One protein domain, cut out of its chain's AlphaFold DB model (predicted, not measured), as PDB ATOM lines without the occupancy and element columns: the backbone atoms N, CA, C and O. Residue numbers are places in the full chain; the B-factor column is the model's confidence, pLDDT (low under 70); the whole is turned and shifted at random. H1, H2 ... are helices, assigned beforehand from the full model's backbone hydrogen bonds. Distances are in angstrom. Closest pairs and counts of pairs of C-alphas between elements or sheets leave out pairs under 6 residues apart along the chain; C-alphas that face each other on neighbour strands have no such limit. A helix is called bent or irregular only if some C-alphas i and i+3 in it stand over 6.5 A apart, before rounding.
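AT A GLANCE: This is residues 80 to 110 and 120 to 184 of the 249 residues of the protein "DUF4013 domain-containing protein" of Chloroflexi bacterium (UniProt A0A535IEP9). Two long helices, arm H1b and the first part of H2, run side by side in opposite directions, and at one end of this pair the bent-off arm H1a, the far part of H2, short H3 and the first part of H4 gather. H4 crosses H2 there, and its residues 174 to 181 stick out with the tail to 184. The printed part has 96 residues with four named helices in the order H1, H2, H3, H4 and no named strand: all helix. It is loose, with a radius of gyration of the C-alphas of 18.1 A, and flat, spanning 57 by 34 by 16 A.

HOW THE PARTS SIT: H1, residues 80 to 108, was assigned as one helix by its hydrogen bonds but is bent: C-alphas 88 and 91 are 7.3 A apart, and arms H1a, residues 80 to 88, and H1b, residues 91 to 108, stand at a steep tilt of 64 degrees. H2, residues 120 to 157, is the hub. Its residues 121 to 139 touch H1b, closest at the C-alphas of Leu 92 and Ala 136, 6.8 A, at a shallow tilt of 24 degrees, opposite ways. Past a kink of 37 degrees near residue 143, H2 touches H4, residues 166 to 181, closest at the C-alphas of Ala 150 and Val 169, 6.0 A, about perpendicular at 81 degrees. H3, residues 160 to 163, touches H2, closest at the C-alphas of Ala 150 and Ala 163, 4.9 A. Every O i to N i+4 pair is within hydrogen-bond range in H1a and H1b, 32 of 34 in H2 and 9 of 12 in H4; H3 is too short for one.

IN THESE COORDINATES: H1a begins at C-alpha 80 (280.443, 212.788, 354.001). H1b is 25.6 A long, H2 53.3 A and H4 22.7 A, ending at C-alpha 181 (297.202, 228.324, 331.393).

THE WHOLE: Residues 111 to 119 are not printed; C-alphas 110 and 120 are 13.5 A apart. Confidence is low, under 70, at residues 107 to 110 and 177 to 184.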
ATOM      1  N   HIS A  80     279.664 211.559 353.870       87.88
ATOM      2  CA  HIS A  80     280.443 212.788 354.001       87.88
ATOM      3  C   HIS A  80     280.477 213.573 352.682       87.88
ATOM      4  O   HIS A  80     280.223 214.777 352.672       87.88
ATOM      5  N   VAL A  81     280.718 212.893 351.556       87.00
ATOM      6  CA  VAL A  81     280.662 213.499 350.215       87.00
ATOM      7  C   VAL A  81     279.256 213.997 349.885       87.00
ATOM      8  O   VAL A  81     279.113 215.093 349.346       87.00
ATOM      9  N   ALA A  82     278.215 213.248 350.246       87.25
ATOM     10  CA  ALA A  82     276.834 213.674 350.056       87.25
ATOM     11  C   ALA A  82     276.497 214.917 350.888       87.25
ATOM     12  O   ALA A  82     275.900 215.849 350.360       87.25
ATOM     13  N   ALA A  83     276.938 214.984 352.147       88.38
ATOM     14  CA  ALA A  83     276.771 216.168 352.988       88.38
ATOM     15  C   ALA A  83     277.463 217.397 352.378       88.38
ATOM     16  O   ALA A  83     276.874 218.476 352.334       88.38
ATOM     17  N   ILE A  84     278.676 217.229 351.840       87.19
ATOM     18  CA  ILE A  84     279.368 218.282 351.087       87.19
ATOM     19  C   ILE A  84     278.515 218.703 349.884       87.19
ATOM     20  O   ILE A  84     278.215 219.885 349.733       87.19
ATOM     21  N   GLY A  85     278.059 217.747 349.075       85.25
ATOM     22  CA  GLY A  85     277.197 218.004 347.921       85.25
ATOM     23  C   GLY A  85     275.933 218.787 348.278       85.25
ATOM     24  O   GLY A  85     275.625 219.765 347.606       85.25
ATOM     25  N   ILE A  86     275.250 218.427 349.369       87.75
ATOM     26  CA  ILE A  86     274.043 219.119 349.850       87.75
ATOM     27  C   ILE A  86     274.353 220.570 350.219       87.75
ATOM     28  O   ILE A  86     273.636 221.467 349.788       87.75
ATOM     29  N   VAL A  87     275.430 220.824 350.969       89.38
ATOM     30  CA  VAL A  87     275.807 222.188 351.378       89.38
ATOM     31  C   VAL A  87     276.143 223.058 350.167       89.38
ATOM     32  O   VAL A  87     275.688 224.196 350.089       89.38
ATOM     33  N   TYR A  88     276.889 222.531 349.194       85.38
ATOM     34  CA  TYR A  88     277.179 223.259 347.955       85.38
ATOM     35  C   TYR A  88     275.939 223.394 347.052       85.38
ATOM     36  O   TYR A  88     275.833 224.361 346.298       85.38
ATOM     37  N   ALA A  89     274.974 222.479 347.147       85.56
ATOM     38  CA  ALA A  89     273.701 222.553 346.437       85.56
ATOM     39  C   ALA A  89     272.661 223.456 347.122       85.56
ATOM     40  O   ALA A  89     271.644 223.752 346.499       85.56
ATOM     41  N   LEU A  90     272.894 223.941 348.351       89.00
ATOM     42  CA  LEU A  90     271.936 224.778 349.090       89.00
ATOM     43  C   LEU A  90     271.382 225.965 348.286       89.00
ATOM     44  O   LEU A  90     270.168 226.157 348.325       89.00
ATOM     45  N   PRO A  91     272.187 226.739 347.529       86.81
ATOM     46  CA  PRO A  91     271.651 227.847 346.737       86.81
ATOM     47  C   PRO A  91     270.664 227.377 345.665       86.81
ATOM     48  O   PRO A  91     269.623 227.995 345.464       86.81
ATOM     49  N   LEU A  92     270.958 226.244 345.024       87.75
ATOM     50  CA  LEU A  92     270.074 225.594 344.057       87.75
ATOM     51  C   LEU A  92     268.792 225.089 344.723       87.75
ATOM     52  O   LEU A  92     267.711 225.308 344.190       87.75
ATOM     53  N   ILE A  93     268.911 224.445 345.888       88.06
ATOM     54  CA  ILE A  93     267.774 223.915 346.651       88.06
ATOM     55  C   ILE A  93     266.858 225.057 347.094       88.06
ATOM     56  O   ILE A  93     265.651 224.965 346.902       88.06
ATOM     57  N   LEU A  94     267.408 226.154 347.621       89.62
ATOM     58  CA  LEU A  94     266.626 227.316 348.046       89.62
ATOM     59  C   LEU A  94     265.850 227.922 346.871       89.62
ATOM     60  O   LEU A  94     264.644 228.139 346.977       89.62
ATOM     61  N   PHE A  95     266.517 228.126 345.732       85.06
ATOM     62  CA  PHE A  95     265.865 228.607 344.513       85.06
ATOM     63  C   PHE A  95     264.808 227.628 343.986       85.06
ATOM     64  O   PHE A  95     263.729 228.056 343.580       85.06
ATOM     65  N   ALA A  96     265.079 226.322 344.031       86.44
ATOM     66  CA  ALA A  96     264.126 225.290 343.634       86.44
ATOM     67  C   ALA A  96     262.899 225.264 344.558       86.44
ATOM     68  O   ALA A  96     261.779 225.146 344.072       86.44
ATOM     69  N   CYS A  97     263.082 225.439 345.870       87.44
ATOM     70  CA  CYS A  97     261.989 225.560 346.832       87.44
ATOM     71  C   CYS A  97     261.135 226.803 346.561       87.44
ATOM     72  O   CYS A  97     259.910 226.694 346.523       87.44
ATOM     73  N   CYS A  98     261.751 227.964 346.313       85.56
ATOM     74  CA  CYS A  98     261.022 229.175 345.926       85.56
ATOM     75  C   CYS A  98     260.194 228.951 344.654       85.56
ATOM     76  O   CYS A  98     259.018 229.315 344.608       85.56
ATOM     77  N   GLN A  99     260.780 228.291 343.653       83.06
ATOM     78  CA  GLN A  99     260.094 227.964 342.408       83.06
ATOM     79  C   GLN A  99     258.956 226.959 342.611       83.06
ATOM     80  O   GLN A  99     257.893 227.091 342.009       83.06
ATOM     81  N   PHE A 100     259.150 225.971 343.479       83.81
ATOM     82  CA  PHE A 100     258.137 224.976 343.805       83.81
ATOM     83  C   PHE A 100     256.924 225.606 344.500       83.81
ATOM     84  O   PHE A 100     255.789 225.335 344.114       83.81
ATOM     85  N   VAL A 101     257.148 226.507 345.464       84.44
ATOM     86  CA  VAL A 101     256.072 227.251 346.143       84.44
ATOM     87  C   VAL A 101     255.304 228.129 345.154       84.44
ATOM     88  O   VAL A 101     254.074 228.118 345.158       84.44
ATOM     89  N   LEU A 102     256.004 228.841 344.264       79.31
ATOM     90  CA  LEU A 102     255.371 229.640 343.211       79.31
ATOM     91  C   LEU A 102     254.560 228.765 342.240       79.31
ATOM     92  O   LEU A 102     253.437 229.112 341.878       79.31
ATOM     93  N   GLY A 103     255.100 227.603 341.864       77.31
ATOM     94  CA  GLY A 103     254.428 226.622 341.015       77.31
ATOM     95  C   GLY A 103     253.148 226.070 341.643       77.31
ATOM     96  O   GLY A 103     252.132 225.973 340.957       77.31
ATOM     97  N   ILE A 104     253.155 225.779 342.948       76.56
ATOM     98  CA  ILE A 104     251.953 225.369 343.690       76.56
ATOM     99  C   ILE A 104     250.950 226.517 343.794       76.56
ATOM    100  O   ILE A 104     249.764 226.281 343.595       76.56
ATOM    101  N   ALA A 105     251.381 227.750 344.062       74.38
ATOM    102  CA  ALA A 105     250.469 228.894 344.147       74.38
ATOM    103  C   ALA A 105     249.722 229.133 342.820       74.38
ATOM    104  O   ALA A 105     248.516 229.377 342.813       74.38
ATOM    105  N   ILE A 106     250.418 228.993 341.688       70.31
ATOM    106  CA  ILE A 106     249.842 229.145 340.343       70.31
ATOM    107  C   ILE A 106     249.037 227.898 339.927       70.31
ATOM    108  O   ILE A 106     247.995 228.019 339.285       70.31
ATOM    109  N   GLY A 107     249.496 226.694 340.284       66.38
ATOM    110  CA  GLY A 107     248.841 225.421 339.964       66.38
ATOM    111  C   GLY A 107     247.596 225.140 340.811       66.38
ATOM    112  O   GLY A 107     246.600 224.650 340.289       66.38
ATOM    113  N   GLY A 108     247.607 225.519 342.088       63.41
ATOM    114  CA  GLY A 108     246.463 225.440 343.000       63.41
ATOM    115  C   GLY A 108     245.330 226.391 342.612       63.41
ATOM    116  O   GLY A 108     244.163 226.051 342.780       63.41
ATOM    117  N   ALA A 109     245.649 227.526 341.976       57.28
ATOM    118  CA  ALA A 109     244.658 228.422 341.377       57.28
ATOM    119  C   ALA A 109     243.913 227.804 340.170       57.28
ATOM    120  O   ALA A 109     242.855 228.299 339.788       57.28
ATOM    121  N   LYS A 110     244.421 226.704 339.588       55.03
ATOM    122  CA  LYS A 110     243.771 225.948 338.498       55.03
ATOM    123  C   LYS A 110     242.845 224.822 338.990       55.03
ATOM    124  O   LYS A 110     242.241 224.144 338.166       55.03
ATOM    125  N   THR A 120     248.279 235.248 330.593       72.94
ATOM    126  CA  THR A 120     249.280 236.007 331.350       72.94
ATOM    127  C   THR A 120     249.922 235.195 332.482       72.94
ATOM    128  O   THR A 120     251.135 235.245 332.669       72.94
ATOM    129  N   LEU A 121     249.144 234.411 333.235       74.25
ATOM    130  CA  LEU A 121     249.655 233.609 334.354       74.25
ATOM    131  C   LEU A 121     250.439 232.385 333.855       74.25
ATOM    132  O   LEU A 121     251.445 231.999 334.453       74.25
ATOM    133  N   ALA A 122     250.012 231.807 332.728       75.44
ATOM    134  CA  ALA A 122     250.736 230.732 332.059       75.44
ATOM    135  C   ALA A 122     252.087 231.229 331.513       75.44
ATOM    136  O   ALA A 122     253.113 230.614 331.806       75.44
ATOM    137  N   THR A 123     252.117 232.375 330.829       79.38
ATOM    138  CA  THR A 123     253.342 232.983 330.283       79.38
ATOM    139  C   THR A 123     254.323 233.419 331.373       79.38
ATOM    140  O   THR A 123     255.530 233.239 331.228       79.38
ATOM    141  N   LEU A 124     253.840 233.943 332.502       78.62
ATOM    142  CA  LEU A 124     254.714 234.284 333.631       78.62
ATOM    143  C   LEU A 124     255.345 233.033 334.259       78.62
ATOM    144  O   LEU A 124     256.534 233.041 334.575       78.62
ATOM    145  N   SER A 125     254.592 231.936 334.392       78.44
ATOM    146  CA  SER A 125     255.122 230.686 334.953       78.44
ATOM    147  C   SER A 125     256.208 230.050 334.076       78.44
ATOM    148  O   SER A 125     257.216 229.562 334.596       78.44
ATOM    149  N   THR A 126     256.054 230.111 332.749       81.00
ATOM    150  CA  THR A 126     257.055 229.598 331.807       81.00
ATOM    151  C   THR A 126     258.297 230.484 331.774       81.00
ATOM    152  O   THR A 126     259.408 229.954 331.771       81.00
ATOM    153  N   LEU A 127     258.143 231.811 331.841       84.75
ATOM    154  CA  LEU A 127     259.267 232.749 331.893       84.75
ATOM    155  C   LEU A 127     260.109 232.572 333.166       84.75
ATOM    156  O   LEU A 127     261.333 232.488 333.084       84.75
ATOM    157  N   VAL A 128     259.477 232.458 334.338       83.69
ATOM    158  CA  VAL A 128     260.204 232.218 335.599       83.69
ATOM    159  C   VAL A 128     260.877 230.840 335.587       83.69
ATOM    160  O   VAL A 128     262.020 230.711 336.027       83.69
ATOM    161  N   GLY A 129     260.216 229.821 335.025       85.56
ATOM    162  CA  GLY A 129     260.813 228.498 334.809       85.56
ATOM    163  C   GLY A 129     262.053 228.532 333.917       85.56
ATOM    164  O   GLY A 129     263.058 227.901 334.243       85.56
ATOM    165  N   LEU A 130     262.021 229.316 332.837       88.19
ATOM    166  CA  LEU A 130     263.167 229.504 331.950       88.19
ATOM    167  C   LEU A 130     264.334 230.190 332.673       88.19
ATOM    168  O   LEU A 130     265.459 229.699 332.613       88.19
ATOM    169  N   CYS A 131     264.066 231.268 333.416       87.44
ATOM    170  CA  CYS A 131     265.075 231.958 334.224       87.44
ATOM    171  C   CYS A 131     265.721 231.027 335.262       87.44
ATOM    172  O   CYS A 131     266.942 231.049 335.438       87.44
ATOM    173  N   PHE A 132     264.924 230.172 335.914       86.50
ATOM    174  CA  PHE A 132     265.436 229.143 336.818       86.50
ATOM    175  C   PHE A 132     266.331 228.141 336.082       86.50
ATOM    176  O   PHE A 132     267.416 227.829 336.567       86.50
ATOM    177  N   GLY A 133     265.925 227.681 334.895       86.50
ATOM    178  CA  GLY A 133     266.741 226.801 334.057       86.50
ATOM    179  C   GLY A 133     268.095 227.418 333.699       86.50
ATOM    180  O   GLY A 133     269.125 226.757 333.823       86.50
ATOM    181  N   CYS A 134     268.122 228.705 333.342       90.00
ATOM    182  CA  CYS A 134     269.361 229.437 333.072       90.00
ATOM    183  C   CYS A 134     270.253 229.537 334.315       90.00
ATOM    184  O   CYS A 134     271.451 229.261 334.238       90.00
ATOM    185  N   PHE A 135     269.680 229.889 335.469       89.38
ATOM    186  CA  PHE A 135     270.421 229.943 336.729       89.38
ATOM    187  C   PHE A 135     270.986 228.568 337.110       89.38
ATOM    188  O   PHE A 135     272.168 228.459 337.430       89.38
ATOM    189  N   ALA A 136     270.174 227.515 337.018       89.00
ATOM    190  CA  ALA A 136     270.582 226.150 337.315       89.00
ATOM    191  C   ALA A 136     271.683 225.659 336.367       89.00
ATOM    192  O   ALA A 136     272.618 225.002 336.818       89.00
ATOM    193  N   ALA A 137     271.624 226.019 335.083       89.75
ATOM    194  CA  ALA A 137     272.665 225.690 334.115       89.75
ATOM    195  C   ALA A 137     273.995 226.381 334.457       89.75
ATOM    196  O   ALA A 137     275.031 225.720 334.544       89.75
ATOM    197  N   VAL A 138     273.975 227.693 334.717       91.56
ATOM    198  CA  VAL A 138     275.183 228.458 335.076       91.56
ATOM    199  C   VAL A 138     275.762 227.968 336.404       91.56
ATOM    200  O   VAL A 138     276.961 227.705 336.503       91.56
ATOM    201  N   TYR A 139     274.921 227.788 337.421       88.56
ATOM    202  CA  TYR A 139     275.357 227.297 338.725       88.56
ATOM    203  C   TYR A 139     275.818 225.834 338.666       88.56
ATOM    204  O   TYR A 139     276.763 225.456 339.354       88.56
ATOM    205  N   GLY A 140     275.227 225.015 337.793       86.94
ATOM    206  CA  GLY A 140     275.670 223.648 337.526       86.94
ATOM    207  C   GLY A 140     277.105 223.592 337.002       86.94
ATOM    208  O   GLY A 140     277.893 222.767 337.462       86.94
ATOM    209  N   ILE A 141     277.489 224.520 336.120       88.19
ATOM    210  CA  ILE A 141     278.881 224.651 335.657       88.19
ATOM    211  C   ILE A 141     279.805 225.028 336.822       88.19
ATOM    212  O   ILE A 141     280.888 224.459 336.963       88.19
ATOM    213  N   VAL A 142     279.375 225.943 337.699       87.00
ATOM    214  CA  VAL A 142     280.140 226.304 338.905       87.00
ATOM    215  C   VAL A 142     280.335 225.081 339.804       87.00
ATOM    216  O   VAL A 142     281.461 224.797 340.218       87.00
ATOM    217  N   LEU A 143     279.279 224.305 340.059       84.25
ATOM    218  CA  LEU A 143     279.370 223.071 340.839       84.25
ATOM    219  C   LEU A 143     280.279 222.032 340.185       84.25
ATOM    220  O   LEU A 143     281.039 221.381 340.902       84.25
ATOM    221  N   ALA A 144     280.267 221.897 338.859       82.06
ATOM    222  CA  ALA A 144     281.130 220.954 338.152       82.06
ATOM    223  C   ALA A 144     282.627 221.219 338.400       82.06
ATOM    224  O   ALA A 144     283.422 220.283 338.416       82.06
ATOM    225  N   VAL A 145     283.011 222.475 338.649       83.38
ATOM    226  CA  VAL A 145     284.400 222.858 338.957       83.38
ATOM    227  C   VAL A 145     284.681 222.837 340.461       83.38
ATOM    228  O   VAL A 145     285.737 222.378 340.899       83.38
ATOM    229  N   VAL A 146     283.744 223.324 341.274       82.00
ATOM    230  CA  VAL A 146     283.942 223.495 342.720       82.00
ATOM    231  C   VAL A 146     283.845 222.167 343.476       82.00
ATOM    232  O   VAL A 146     284.636 221.918 344.385       82.00
ATOM    233  N   THR A 147     282.932 221.283 343.077       78.12
ATOM    234  CA  THR A 147     282.692 219.995 343.745       78.12
ATOM    235  C   THR A 147     283.912 219.066 343.731       78.12
ATOM    236  O   THR A 147     284.303 218.616 344.810       78.12
ATOM    237  N   PRO A 148     284.582 218.791 342.589       78.12
ATOM    238  CA  PRO A 148     285.771 217.939 342.605       78.12
ATOM    239  C   PRO A 148     286.907 218.559 343.429       78.12
ATOM    240  O   PRO A 148     287.618 217.838 344.126       78.12
ATOM    241  N   ALA A 149     287.042 219.891 343.438       81.06
ATOM    242  CA  ALA A 149     288.019 220.572 344.285       81.06
ATOM    243  C   ALA A 149     287.711 220.382 345.783       81.06
ATOM    244  O   ALA A 149     288.606 220.027 346.552       81.06
ATOM    245  N   ALA A 150     286.453 220.531 346.202       80.50
ATOM    246  CA  ALA A 150     286.039 220.292 347.585       80.50
ATOM    247  C   ALA A 150     286.256 218.827 348.012       80.50
ATOM    248  O   ALA A 150     286.788 218.568 349.095       80.50
ATOM    249  N   ILE A 151     285.931 217.866 347.139       81.31
ATOM    250  CA  ILE A 151     286.149 216.432 347.389       81.31
ATOM    251  C   ILE A 151     287.645 216.120 347.521       81.31
ATOM    252  O   ILE A 151     288.026 215.351 348.401       81.31
ATOM    253  N   THR A 152     288.514 216.736 346.713       80.81
ATOM    254  CA  THR A 152     289.969 216.518 346.830       80.81
ATOM    255  C   THR A 152     290.531 217.008 348.162       80.81
ATOM    256  O   THR A 152     291.342 216.314 348.773       80.81
ATOM    257  N   GLN A 153     290.054 218.148 348.668       81.12
ATOM    258  CA  GLN A 153     290.456 218.651 349.982       81.12
ATOM    259  C   GLN A 153     289.977 217.732 351.109       81.12
ATOM    260  O   GLN A 153     290.743 217.443 352.030       81.12
ATOM    261  N   TYR A 154     288.749 217.210 351.014       83.12
ATOM    262  CA  TYR A 154     288.248 216.197 351.944       83.12
ATOM    263  C   TYR A 154     289.086 214.914 351.895       83.12
ATOM    264  O   TYR A 154     289.478 214.396 352.937       83.12
ATOM    265  N   ALA A 155     289.422 214.431 350.698       82.06
ATOM    266  CA  ALA A 155     290.222 213.227 350.526       82.06
ATOM    267  C   ALA A 155     291.611 213.373 351.165       82.06
ATOM    268  O   ALA A 155     292.027 212.482 351.897       82.06
ATOM    269  N   VAL A 156     292.295 214.504 350.960       80.50
ATOM    270  CA  VAL A 156     293.658 214.734 351.475       80.50
ATOM    271  C   VAL A 156     293.685 214.986 352.985       80.50
ATOM    272  O   VAL A 156     294.602 214.533 353.666       80.50
ATOM    273  N   THR A 157     292.706 215.714 353.523       76.56
ATOM    274  CA  THR A 157     292.689 216.089 354.951       76.56
ATOM    275  C   THR A 157     291.937 215.098 355.836       76.56
ATOM    276  O   THR A 157     292.114 215.131 357.052       76.56
ATOM    277  N   ALA A 158     291.097 214.240 355.245       78.12
ATOM    278  CA  ALA A 158     290.155 213.346 355.923       78.12
ATOM    279  C   ALA A 158     289.224 214.057 356.930       78.12
ATOM    280  O   ALA A 158     288.668 213.426 357.828       78.12
ATOM    281  N   GLN A 159     289.040 215.373 356.789       76.50
ATOM    282  CA  GLN A 159     288.266 216.212 357.699       76.50
ATOM    283  C   GLN A 159     287.095 216.855 356.951       76.50
ATOM    284  O   GLN A 159     287.304 217.579 355.978       76.50
ATOM    285  N   LEU A 160     285.862 216.651 357.433       75.50
ATOM    286  CA  LEU A 160     284.668 217.324 356.889       75.50
ATOM    287  C   LEU A 160     284.791 218.852 356.848       75.50
ATOM    288  O   LEU A 160     284.486 219.431 355.805       75.50
ATOM    289  N   PRO A 161     285.270 219.527 357.917       76.81
ATOM    290  CA  PRO A 161     285.333 220.986 357.935       76.81
ATOM    291  C   PRO A 161     286.219 221.571 356.834       76.81
ATOM    292  O   PRO A 161     285.960 222.675 356.364       76.81
ATOM    293  N   ALA A 162     287.241 220.834 356.388       72.62
ATOM    294  CA  ALA A 162     288.160 221.300 355.357       72.62
ATOM    295  C   ALA A 162     287.466 221.501 353.999       72.62
ATOM    296  O   ALA A 162     287.826 222.417 353.263       72.62
ATOM    297  N   ALA A 163     286.436 220.707 353.690       72.81
ATOM    298  CA  ALA A 163     285.665 220.844 352.455       72.81
ATOM    299  C   ALA A 163     284.776 222.100 352.427       72.81
ATOM    300  O   ALA A 163     284.438 222.594 351.350       72.81
ATOM    301  N   PHE A 164     284.416 222.636 353.598       77.88
ATOM    302  CA  PHE A 164     283.549 223.813 353.745       77.88
ATOM    303  C   PHE A 164     284.316 225.135 353.815       77.88
ATOM    304  O   PHE A 164     283.720 226.206 353.924       77.88
ATOM    305  N   ARG A 165     285.648 225.104 353.728       81.81
ATOM    306  CA  ARG A 165     286.475 226.316 353.666       81.81
ATOM    307  C   ARG A 165     286.425 226.882 352.249       81.81
ATOM    308  O   ARG A 165     287.370 226.738 351.478       81.81
ATOM    309  N   PHE A 166     285.312 227.531 351.904       76.81
ATOM    310  CA  PHE A 166     285.045 228.058 350.558       76.81
ATOM    311  C   PHE A 166     286.189 228.935 350.026       76.81
ATOM    312  O   PHE A 166     286.573 228.813 348.864       76.81
ATOM    313  N   SER A 167     286.794 229.764 350.884       75.62
ATOM    314  CA  SER A 167     287.942 230.607 350.523       75.62
ATOM    315  C   SER A 167     289.161 229.794 350.084       75.62
ATOM    316  O   SER A 167     289.859 230.180 349.149       75.62
ATOM    317  N   GLU A 168     289.413 228.653 350.722       77.56
ATOM    318  CA  GLU A 168     290.539 227.776 350.403       77.56
ATOM    319  C   GLU A 168     290.283 226.927 349.174       77.56
ATOM    320  O   GLU A 168     291.192 226.748 348.367       77.56
ATOM    321  N   VAL A 169     289.050 226.457 348.991       78.31
ATOM    322  CA  VAL A 169     288.650 225.742 347.774       78.31
ATOM    323  C   VAL A 169     288.797 226.663 346.559       78.31
ATOM    324  O   VAL A 169     289.422 226.281 345.569       78.31
ATOM    325  N   ILE A 170     288.334 227.914 346.651       76.31
ATOM    326  CA  ILE A 170     288.486 228.910 345.578       76.31
ATOM    327  C   ILE A 170     289.964 229.268 345.356       76.31
ATOM    328  O   ILE A 170     290.405 229.359 344.208       76.31
ATOM    329  N   ALA A 171     290.754 229.439 346.422       78.25
ATOM    330  CA  ALA A 171     292.191 229.698 346.306       78.25
ATOM    331  C   ALA A 171     292.936 228.525 345.647       78.25
ATOM    332  O   ALA A 171     293.803 228.743 344.801       78.25
ATOM    333  N   TYR A 172     292.574 227.286 345.981       76.06
ATOM    334  CA  TYR A 172     293.128 226.076 345.376       76.06
ATOM    335  C   TYR A 172     292.831 226.005 343.875       76.06
ATOM    336  O   TYR A 172     293.746 225.774 343.083       76.06
ATOM    337  N   ILE A 173     291.583 226.271 343.472       76.00
ATOM    338  CA  ILE A 173     291.193 226.330 342.057       76.00
ATOM    339  C   ILE A 173     291.990 227.423 341.339       76.00
ATOM    340  O   ILE A 173     292.584 227.159 340.298       76.00
ATOM    341  N   ARG A 174     292.079 228.632 341.910       74.00
ATOM    342  CA  ARG A 174     292.806 229.763 341.309       74.00
ATOM    343  C   ARG A 174     294.300 229.478 341.132       74.00
ATOM    344  O   ARG A 174     294.859 229.783 340.080       74.00
ATOM    345  N   ASN A 175     294.937 228.872 342.131       74.25
ATOM    346  CA  ASN A 175     296.368 228.570 342.098       74.25
ATOM    347  C   ASN A 175     296.695 227.456 341.094       74.25
ATOM    348  O   ASN A 175     297.682 227.564 340.368       74.25
ATOM    349  N   ASN A 176     295.849 226.430 340.985       70.50
ATOM    350  CA  ASN A 176     296.076 225.320 340.057       70.50
ATOM    351  C   ASN A 176     295.595 225.599 338.627       70.50
ATOM    352  O   ASN A 176     296.225 225.116 337.691       70.50
ATOM    353  N   ALA A 177     294.561 226.422 338.420       62.62
ATOM    354  CA  ALA A 177     294.137 226.865 337.086       62.62
ATOM    355  C   ALA A 177     295.267 227.605 336.349       62.62
ATOM    356  O   ALA A 177     295.430 227.459 335.136       62.62
ATOM    357  N   SER A 178     296.105 228.336 337.094       53.53
ATOM    358  CA  SER A 178     297.280 229.012 336.536       53.53
ATOM    359  C   SER A 178     298.315 228.037 335.958       53.53
ATOM    360  O   SER A 178     298.948 228.360 334.959       53.53
ATOM    361  N   ASN A 179     298.427 226.823 336.506       62.59
ATOM    362  CA  ASN A 179     299.382 225.810 336.046       62.59
ATOM    363  C   ASN A 179     299.011 225.225 334.672       62.59
ATOM    364  O   ASN A 179     299.890 224.780 333.939       62.59
ATOM    365  N   TYR A 180     297.725 225.257 334.305       54.47
ATOM    366  CA  TYR A 180     297.251 224.808 332.993       54.47
ATOM    367  C   TYR A 180     297.342 225.909 331.928       54.47
ATOM    368  O   TYR A 180     297.623 225.617 330.770       54.47
ATOM    369  N   ILE A 181     297.149 227.175 332.313       61.38
ATOM    370  CA  ILE A 181     297.202 228.324 331.393       61.38
ATOM    371  C   ILE A 181     298.640 228.818 331.160       61.38
ATOM    372  O   ILE A 181     298.966 229.254 330.061       61.38
ATOM    373  N   TRP A 182     299.533 228.719 332.151       51.88
ATOM    374  CA  TRP A 182     300.892 229.282 332.093       51.88
ATOM    375  C   TRP A 182     302.005 228.244 331.887       51.88
ATOM    376  O   TRP A 182     303.129 228.433 332.362       51.88
ATOM    377  N   HIS A 183     301.760 227.170 331.128       55.00
ATOM    378  CA  HIS A 183     302.786 226.144 330.864       55.00
ATOM    379  C   HIS A 183     304.037 226.689 330.123       55.00
ATOM    380  O   HIS A 183     305.058 226.014 330.028       55.00
ATOM    381  N   HIS A 184     304.033 227.933 329.636       56.66
ATOM    382  CA  HIS A 184     305.225 228.565 329.047       56.66
ATOM    383  C   HIS A 184     306.176 229.178 330.093       56.66
ATOM    384  O   HIS A 184     307.245 229.670 329.735       56.66
TER     385      HIS A 184